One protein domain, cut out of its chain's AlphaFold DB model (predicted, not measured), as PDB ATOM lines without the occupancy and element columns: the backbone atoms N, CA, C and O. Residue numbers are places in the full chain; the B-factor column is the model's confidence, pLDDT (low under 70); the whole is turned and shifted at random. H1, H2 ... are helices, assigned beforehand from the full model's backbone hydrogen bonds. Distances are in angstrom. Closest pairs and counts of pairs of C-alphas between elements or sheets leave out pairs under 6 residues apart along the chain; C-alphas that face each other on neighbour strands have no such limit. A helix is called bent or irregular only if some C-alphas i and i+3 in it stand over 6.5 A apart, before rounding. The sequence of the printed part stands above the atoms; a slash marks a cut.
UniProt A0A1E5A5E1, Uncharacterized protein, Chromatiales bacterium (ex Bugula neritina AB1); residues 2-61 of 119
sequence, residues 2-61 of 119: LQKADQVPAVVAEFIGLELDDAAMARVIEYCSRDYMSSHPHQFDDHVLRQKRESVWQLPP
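What this domain is: This is residues 2 to 61 of the 119 residues of an uncharacterized protein of Chromatiales bacterium (ex Bugula neritina AB1) (UniProt A0A1E5A5E1). Five helices are strung out in an open chain: H1 and H2 pack together at one end, short H3 and H4 follow, and H5 makes the other end, where residues 52 to 58 stick out. The printed part has 60 residues, no named strand, and is all helix. It is extended, with a radius of gyration of the C-alphas of 16.5 A and spans of 46 by 24 by 23 A.

Where its parts are: H1, residues 5 to 16, begins at C-alpha 5 (281.887, 117.852, 209.346) and measures 17.7 A; it is only just irregular, C-alphas 6 and 9 being 6.7 A apart. H2 is residues 22 to 31, 14.3 A; H3 34 to 39; H4 41 to 44. H5, residues 47 to 57, 14.8 A, ends at C-alpha 57 (270.486, 82.087, 211.831).

How they stand to each other: H1 touches H2 with residues 6 to 10 alone, closest at the C-alphas of Asp 6 and Ile 29, 6.1 A, at a steep tilt of 61 degrees, opposite ways. H2 and H3 are close but not clearly touching, closest at C-alphas 30 and 36, 6.6 A. H4 and H5 meet only through their link. Every O i to N i+4 pair is within hydrogen-bond range in H2 and H3, 6 of 8 in H1 and 5 of 7 in H5; H4 is too short for one.

The domain as a whole: The farthest C-alphas, of Asp 22 and Gln 58, are 47.1 A apart. The printed part has no cut, and its four links between helices are tight. Residues 2, 3 and 61 have pLDDT under 70.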
ATOM      1  N   LEU A   2     279.532 118.814 215.601       54.59
ATOM      2  CA  LEU A   2     280.308 120.003 215.242       54.59
ATOM      3  C   LEU A   2     279.649 120.683 214.034       54.59
ATOM      4  O   LEU A   2     279.038 120.001 213.213       54.59
ATOM      5  N   GLN A   3     279.721 122.014 213.965       57.97
ATOM      6  CA  GLN A   3     279.047 122.809 212.926       57.97
ATOM      7  C   GLN A   3     279.470 122.437 211.504       57.97
ATOM      8  O   GLN A   3     278.676 122.591 210.577       57.97
ATOM      9  N   LYS A   4     280.697 121.938 211.333       72.62
ATOM     10  CA  LYS A   4     281.236 121.551 210.036       72.62
ATOM     11  C   LYS A   4     281.903 120.181 210.134       72.62
ATOM     12  O   LYS A   4     282.740 119.947 211.004       72.62
ATOM     13  N   ALA A   5     281.460 119.250 209.291       73.81
ATOM     14  CA  ALA A   5     281.887 117.852 209.346       73.81
ATOM     15  C   ALA A   5     283.379 117.671 209.009       73.81
ATOM     16  O   ALA A   5     284.025 116.790 209.564       73.81
ATOM     17  N   ASP A   6     283.925 118.542 208.163       80.19
ATOM     18  CA  ASP A   6     285.340 118.620 207.780       80.19
ATOM     19  C   ASP A   6     286.269 119.037 208.934       80.19
ATOM     20  O   ASP A   6     287.456 118.734 208.900       80.19
ATOM     21  N   GLN A   7     285.743 119.673 209.986       83.31
ATOM     22  CA  GLN A   7     286.515 120.044 211.179       83.31
ATOM     23  C   GLN A   7     286.599 118.920 212.221       83.31
ATOM     24  O   GLN A   7     287.431 118.979 213.126       83.31
ATOM     25  N   VAL A   8     285.749 117.891 212.117       87.88
ATOM     26  CA  VAL A   8     285.720 116.774 213.077       87.88
ATOM     27  C   VAL A   8     287.054 116.024 213.140       87.88
ATOM     28  O   VAL A   8     287.515 115.792 214.258       87.88
ATOM     29  N   PRO A   9     287.712 115.679 212.015       91.31
ATOM     30  CA  PRO A   9     288.992 114.975 212.056       91.31
ATOM     31  C   PRO A   9     290.082 115.707 212.843       91.31
ATOM     32  O   PRO A   9     290.768 115.073 213.639       91.31
ATOM     33  N   ALA A  10     290.195 117.031 212.694       89.56
ATOM     34  CA  ALA A  10     291.178 117.830 213.428       89.56
ATOM     35  C   ALA A  10     290.914 117.823 214.942       89.56
ATOM     36  O   ALA A  10     291.827 117.594 215.728       89.56
ATOM     37  N   VAL A  11     289.650 117.980 215.350       89.62
ATOM     38  CA  VAL A  11     289.253 117.920 216.768       89.62
ATOM     39  C   VAL A  11     289.533 116.543 217.368       89.62
ATOM     40  O   VAL A  11     289.973 116.437 218.510       89.62
ATOM     41  N   VAL A  12     289.273 115.475 216.611       91.00
ATOM     42  CA  VAL A  12     289.563 114.107 217.054       91.00
ATOM     43  C   VAL A  12     291.069 113.884 217.167       91.00
ATOM     44  O   VAL A  12     291.497 113.311 218.163       91.00
ATOM     45  N   ALA A  13     291.860 114.354 216.199       92.75
ATOM     46  CA  ALA A  13     293.317 114.262 216.219       92.75
ATOM     47  C   ALA A  13     293.914 114.968 217.447       92.75
ATOM     48  O   ALA A  13     294.698 114.359 218.172       92.75
ATOM     49  N   GLU A  14     293.464 116.189 217.749       91.75
ATOM     50  CA  GLU A  14     293.856 116.913 218.965       91.75
ATOM     51  C   GLU A  14     293.463 116.139 220.232       91.75
ATOM     52  O   GLU A  14     294.286 115.934 221.122       91.75
ATOM     53  N   PHE A  15     292.222 115.645 220.297       91.00
ATOM     54  CA  PHE A  15     291.718 114.906 221.456       91.00
ATOM     55  C   PHE A  15     292.530 113.641 221.767       91.00
ATOM     56  O   PHE A  15     292.731 113.319 222.938       91.00
ATOM     57  N   ILE A  16     292.983 112.921 220.739       93.81
ATOM     58  CA  ILE A  16     293.768 111.688 220.901       93.81
ATOM     59  C   ILE A  16     295.287 111.928 220.885       93.81
ATOM     60  O   ILE A  16     296.040 110.965 221.013       93.81
ATOM     61  N   GLY A  17     295.741 113.178 220.730       93.88
ATOM     62  CA  GLY A  17     297.162 113.534 220.684       93.88
ATOM     63  C   GLY A  17     297.895 113.007 219.446       93.88
ATOM     64  O   GLY A  17     299.038 112.567 219.557       93.88
ATOM     65  N   LEU A  18     297.235 113.001 218.285       95.12
ATOM     66  CA  LEU A  18     297.800 112.521 217.024       95.12
ATOM     67  C   LEU A  18     298.171 113.690 216.109       95.12
ATOM     68  O   LEU A  18     297.310 114.461 215.694       95.12
ATOM     69  N   GLU A  19     299.444 113.764 215.732       93.56
ATOM     70  CA  GLU A  19     299.911 114.693 214.705       93.56
ATOM     71  C   GLU A  19     299.629 114.115 213.313       93.56
ATOM     72  O   GLU A  19     299.952 112.960 213.024       93.56
ATOM     73  N   LEU A  20     299.017 114.920 212.446       90.81
ATOM     74  CA  LEU A  20     298.719 114.565 211.062       90.81
ATOM     75  C   LEU A  20     299.282 115.645 210.145       90.81
ATOM     76  O   LEU A  20     299.049 116.830 210.373       90.81
ATOM     77  N   ASP A  21     299.978 115.228 209.091       95.75
ATOM     78  CA  ASP A  21     300.300 116.135 207.995       95.75
ATOM     79  C   ASP A  21     299.049 116.445 207.150       95.75
ATOM     80  O   ASP A  21     298.027 115.745 207.208       95.75
ATOM     81  N   ASP A  22     299.128 117.501 206.339       94.25
ATOM     82  CA  ASP A  22     298.014 117.952 205.498       94.25
ATOM     83  C   ASP A  22     297.526 116.855 204.537       94.25
ATOM     84  O   ASP A  22     296.330 116.737 204.260       94.25
ATOM     85  N   ALA A  23     298.437 116.005 204.051       95.81
ATOM     86  CA  ALA A  23     298.113 114.925 203.126       95.81
ATOM     87  C   ALA A  23     297.354 113.776 203.812       95.81
ATOM     88  O   ALA A  23     296.503 113.123 203.199       95.81
ATOM     89  N   ALA A  24     297.659 113.486 205.073       94.75
ATOM     90  CA  ALA A  24     296.941 112.536 205.902       94.75
ATOM     91  C   ALA A  24     295.576 113.105 206.299       94.75
ATOM     92  O   ALA A  24     294.572 112.407 206.155       94.75
ATOM     93  N   MET A  25     295.512 114.378 206.699       95.00
ATOM     94  CA  MET A  25     294.256 115.056 207.028       95.00
ATOM     95  C   MET A  25     293.282 115.054 205.841       95.00
ATOM     96  O   MET A  25     292.118 114.679 205.994       95.00
ATOM     97  N   ALA A  26     293.766 115.386 204.640       94.50
ATOM     98  CA  ALA A  26     292.956 115.380 203.424       94.50
ATOM     99  C   ALA A  26     292.359 113.991 203.132       94.50
ATOM    100  O   ALA A  26     291.164 113.874 202.851       94.50
ATOM    101  N   ARG A  27     293.162 112.927 203.280       94.94
ATOM    102  CA  ARG A  27     292.703 111.537 203.116       94.94
ATOM    103  C   ARG A  27     291.659 111.142 204.156       94.94
ATOM    104  O   ARG A  27     290.676 110.490 203.816       94.94
ATOM    105  N   VAL A  28     291.839 111.546 205.414       94.31
ATOM    106  CA  VAL A  28     290.859 111.269 206.474       94.31
ATOM    107  C   VAL A  28     289.524 111.944 206.161       94.31
ATOM    108  O   VAL A  28     288.483 111.294 206.259       94.31
ATOM    109  N   ILE A  29     289.540 113.213 205.743       93.25
ATOM    110  CA  ILE A  29     288.324 113.942 205.356       93.25
ATOM    111  C   ILE A  29     287.624 113.244 204.182       93.25
ATOM    112  O   ILE A  29     286.409 113.045 204.232       93.25
ATOM    113  N   GLU A  30     288.374 112.830 203.156       93.31
ATOM    114  CA  GLU A  30     287.831 112.105 202.004       93.31
ATOM    115  C   GLU A  30     287.154 110.795 202.431       93.31
ATOM    116  O   GLU A  30     285.981 110.577 202.122       93.31
ATOM    117  N   TYR A  31     287.851 109.944 203.188       92.69
ATOM    118  CA  TYR A  31     287.358 108.612 203.556       92.69
ATOM    119  C   TYR A  31     286.230 108.649 204.590       92.69
ATOM    120  O   TYR A  31     285.404 107.736 204.632       92.69
ATOM    121  N   CYS A  32     286.149 109.718 205.384       90.12
ATOM    122  CA  CYS A  32     285.036 109.966 206.301       90.12
ATOM    123  C   CYS A  32     283.846 110.668 205.626       90.12
ATOM    124  O   CYS A  32     282.817 110.896 206.270       90.12
ATOM    125  N   SER A  33     283.959 111.044 204.349       89.06
ATOM    126  CA  SER A  33     282.859 111.683 203.636       89.06
ATOM    127  C   SER A  33     281.726 110.689 203.373       89.06
ATOM    128  O   SER A  33     281.935 109.515 203.060       89.06
ATOM    129  N   ARG A  34     280.481 111.180 203.432       86.50
ATOM    130  CA  ARG A  34     279.305 110.365 203.090       86.50
ATOM    131  C   ARG A  34     279.401 109.809 201.670       86.50
ATOM    132  O   ARG A  34     278.961 108.685 201.434       86.50
ATOM    133  N   ASP A  35     279.946 110.593 200.743       89.12
ATOM    134  CA  ASP A  35     280.085 110.191 199.350       89.12
ATOM    135  C   ASP A  35     280.993 108.967 199.233       89.12
ATOM    136  O   ASP A  35     280.519 107.936 198.753       89.12
ATOM    137  N   TYR A  36     282.208 109.038 199.788       91.88
ATOM    138  CA  TYR A  36     283.155 107.923 199.802       91.88
ATOM    139  C   TYR A  36     282.592 106.689 200.515       91.88
ATOM    140  O   TYR A  36     282.665 105.579 199.986       91.88
ATOM    141  N   MET A  37     281.978 106.869 201.690       90.19
ATOM    142  CA  MET A  37     281.402 105.755 202.449       90.19
ATOM    143  C   MET A  37     280.275 105.054 201.685       90.19
ATOM    144  O   MET A  37     280.174 103.828 201.697       90.19
ATOM    145  N   SER A  38     279.427 105.827 200.998       87.75
ATOM    146  CA  SER A  38     278.316 105.283 200.212       87.75
ATOM    147  C   SER A  38     278.760 104.614 198.908       87.75
ATOM    148  O   SER A  38     278.075 103.703 198.447       87.75
ATOM    149  N   SER A  39     279.886 105.036 198.315       90.19
ATOM    150  CA  SER A  39     280.457 104.405 197.115       90.19
ATOM    151  C   SER A  39     281.305 103.173 197.433       90.19
ATOM    152  O   SER A  39     281.498 102.332 196.560       90.19
ATOM    153  N   HIS A  40     281.771 103.031 198.677       89.75
ATOM    154  CA  HIS A  40     282.558 101.889 199.149       89.75
ATOM    155  C   HIS A  40     281.849 101.116 200.274       89.75
ATOM    156  O   HIS A  40     282.457 100.851 201.312       89.75
ATOM    157  N   PRO A  41     280.577 100.704 200.104       82.56
ATOM    158  CA  PRO A  41     279.763 100.167 201.194       82.56
ATOM    159  C   PRO A  41     280.372  98.920 201.839       82.56
ATOM    160  O   PRO A  41     280.194  98.715 203.030       82.56
ATOM    161  N   HIS A  42     281.138  98.123 201.091       84.69
ATOM    162  CA  HIS A  42     281.791  96.923 201.611       84.69
ATOM    163  C   HIS A  42     282.883  97.207 202.657       84.69
ATOM    164  O   HIS A  42     283.186  96.352 203.479       84.69
ATOM    165  N   GLN A  43     283.466  98.413 202.662       86.69
ATOM    166  CA  GLN A  43     284.408  98.831 203.708       86.69
ATOM    167  C   GLN A  43     283.694  99.214 205.017       86.69
ATOM    168  O   GLN A  43     284.326  99.266 206.068       86.69
ATOM    169  N   PHE A  44     282.384  99.484 204.958       84.44
ATOM    170  CA  PHE A  44     281.586 100.029 206.064       84.44
ATOM    171  C   PHE A  44     280.375  99.158 206.435       84.44
ATOM    172  O   PHE A  44     279.581  99.532 207.305       84.44
ATOM    173  N   ASP A  45     280.191  98.021 205.768       80.75
ATOM    174  CA  ASP A  45     279.158  97.044 206.083       80.75
ATOM    175  C   ASP A  45     279.680  95.997 207.080       80.75
ATOM    176  O   ASP A  45     280.843  95.971 207.476       80.75
ATOM    177  N   ASP A  46     278.779  95.119 207.507       77.75
ATOM    178  CA  ASP A  46     279.112  94.021 208.409       77.75
ATOM    179  C   ASP A  46     279.418  92.732 207.645       77.75
ATOM    180  O   ASP A  46     279.140  91.664 208.176       77.75
ATOM    181  N   HIS A  47     279.921  92.765 206.403       79.56
ATOM    182  CA  HIS A  47     279.980  91.565 205.552       79.56
ATOM    183  C   HIS A  47     280.632  90.348 206.230       79.56
ATOM    184  O   HIS A  47     280.098  89.244 206.123       79.56
ATOM    185  N   VAL A  48     281.709  90.544 207.000       78.19
ATOM    186  CA  VAL A  48     282.380  89.475 207.763       78.19
ATOM    187  C   VAL A  48     281.446  88.838 208.799       78.19
ATOM    188  O   VAL A  48     281.373  87.614 208.919       78.19
ATOM    189  N   LEU A  49     280.717  89.661 209.556       79.44
ATOM    190  CA  LEU A  49     279.772  89.189 210.570       79.44
ATOM    191  C   LEU A  49     278.495  88.648 209.933       79.44
ATOM    192  O   LEU A  49     277.936  87.670 210.415       79.44
ATOM    193  N   ARG A  50     278.045  89.268 208.844       77.50
ATOM    194  CA  ARG A  50     276.842  88.919 208.099       77.50
ATOM    195  C   ARG A  50     276.969  87.525 207.498       77.50
ATOM    196  O   ARG A  50     276.104  86.705 207.771       77.50
ATOM    197  N   GLN A  51     278.078  87.222 206.822       78.00
ATOM    198  CA  GLN A  51     278.335  85.891 206.258       78.00
ATOM    199  C   GLN A  51     278.292  84.795 207.332       78.00
ATOM    200  O   GLN A  51     277.676  83.749 207.138       78.00
ATOM    201  N   LYS A  52     278.890  85.048 208.504       81.00
ATOM    202  CA  LYS A  52     278.830  84.101 209.624       81.00
ATOM    203  C   LYS A  52     277.418  84.002 210.210       81.00
ATOM    204  O   LYS A  52     276.916  82.898 210.393       81.00
ATOM    205  N   ARG A  53     276.755  85.130 210.471       81.94
ATOM    206  CA  ARG A  53     275.425  85.188 211.099       81.94
ATOM    207  C   ARG A  53     274.341  84.560 210.232       81.94
ATOM    208  O   ARG A  53     273.543  83.797 210.756       81.94
ATOM    209  N   GLU A  54     274.294  84.875 208.941       80.62
ATOM    210  CA  GLU A  54     273.262  84.371 208.026       80.62
ATOM    211  C   GLU A  54     273.289  82.845 207.948       80.62
ATOM    212  O   GLU A  54     272.235  82.219 208.030       80.62
ATOM    213  N   SER A  55     274.486  82.248 207.927       76.38
ATOM    214  CA  SER A  55     274.641  80.790 207.949       76.38
ATOM    215  C   SER A  55     274.132  80.138 209.244       76.38
ATOM    216  O   SER A  55     273.551  79.058 209.199       76.38
ATOM    217  N   VAL A  56     274.302  80.800 210.397       84.44
ATOM    218  CA  VAL A  56     273.883  80.268 211.708       84.44
ATOM    219  C   VAL A  56     272.394  80.508 211.963       84.44
ATOM    220  O   VAL A  56     271.727  79.665 212.553       84.44
ATOM    221  N   TRP A  57     271.861  81.657 211.542       83.06
ATOM    222  CA  TRP A  57     270.486  82.087 211.831       83.06
ATOM    223  C   TRP A  57     269.502  81.837 210.683       83.06
ATOM    224  O   TRP A  57     268.343  82.219 210.809       83.06
ATOM    225  N   GLN A  58     269.944  81.213 209.585       82.56
ATOM    226  CA  GLN A  58     269.122  80.920 208.400       82.56
ATOM    227  C   GLN A  58     268.384  82.164 207.874       82.56
ATOM    228  O   GLN A  58     267.235  82.097 207.438       82.56
ATOM    229  N   LEU A  59     269.038  83.325 207.965       78.75
ATOM    230  CA  LEU A  59     268.465  84.574 207.480       78.75
ATOM    231  C   LEU A  59     268.511  84.614 205.944       78.75
ATOM    232  O   LEU A  59     269.441  84.053 205.358       78.75
ATOM    233  N   PRO A  60     267.555  85.299 205.289       72.88
ATOM    234  CA  PRO A  60     267.574  85.471 203.843       72.88
ATOM    235  C   PRO A  60     268.886  86.138 203.390       72.88
ATOM    236  O   PRO A  60     269.270  87.160 203.966       72.88
ATOM    237  N   PRO A  61     269.574  85.588 202.374       63.22
ATOM    238  CA  PRO A  61     270.875  86.087 201.916       63.22
ATOM    239  C   PRO A  61     270.792  87.441 201.186       63.22
ATOM    240  O   PRO A  61     271.811  88.040 200.856       63.22
TER     241      PRO A  61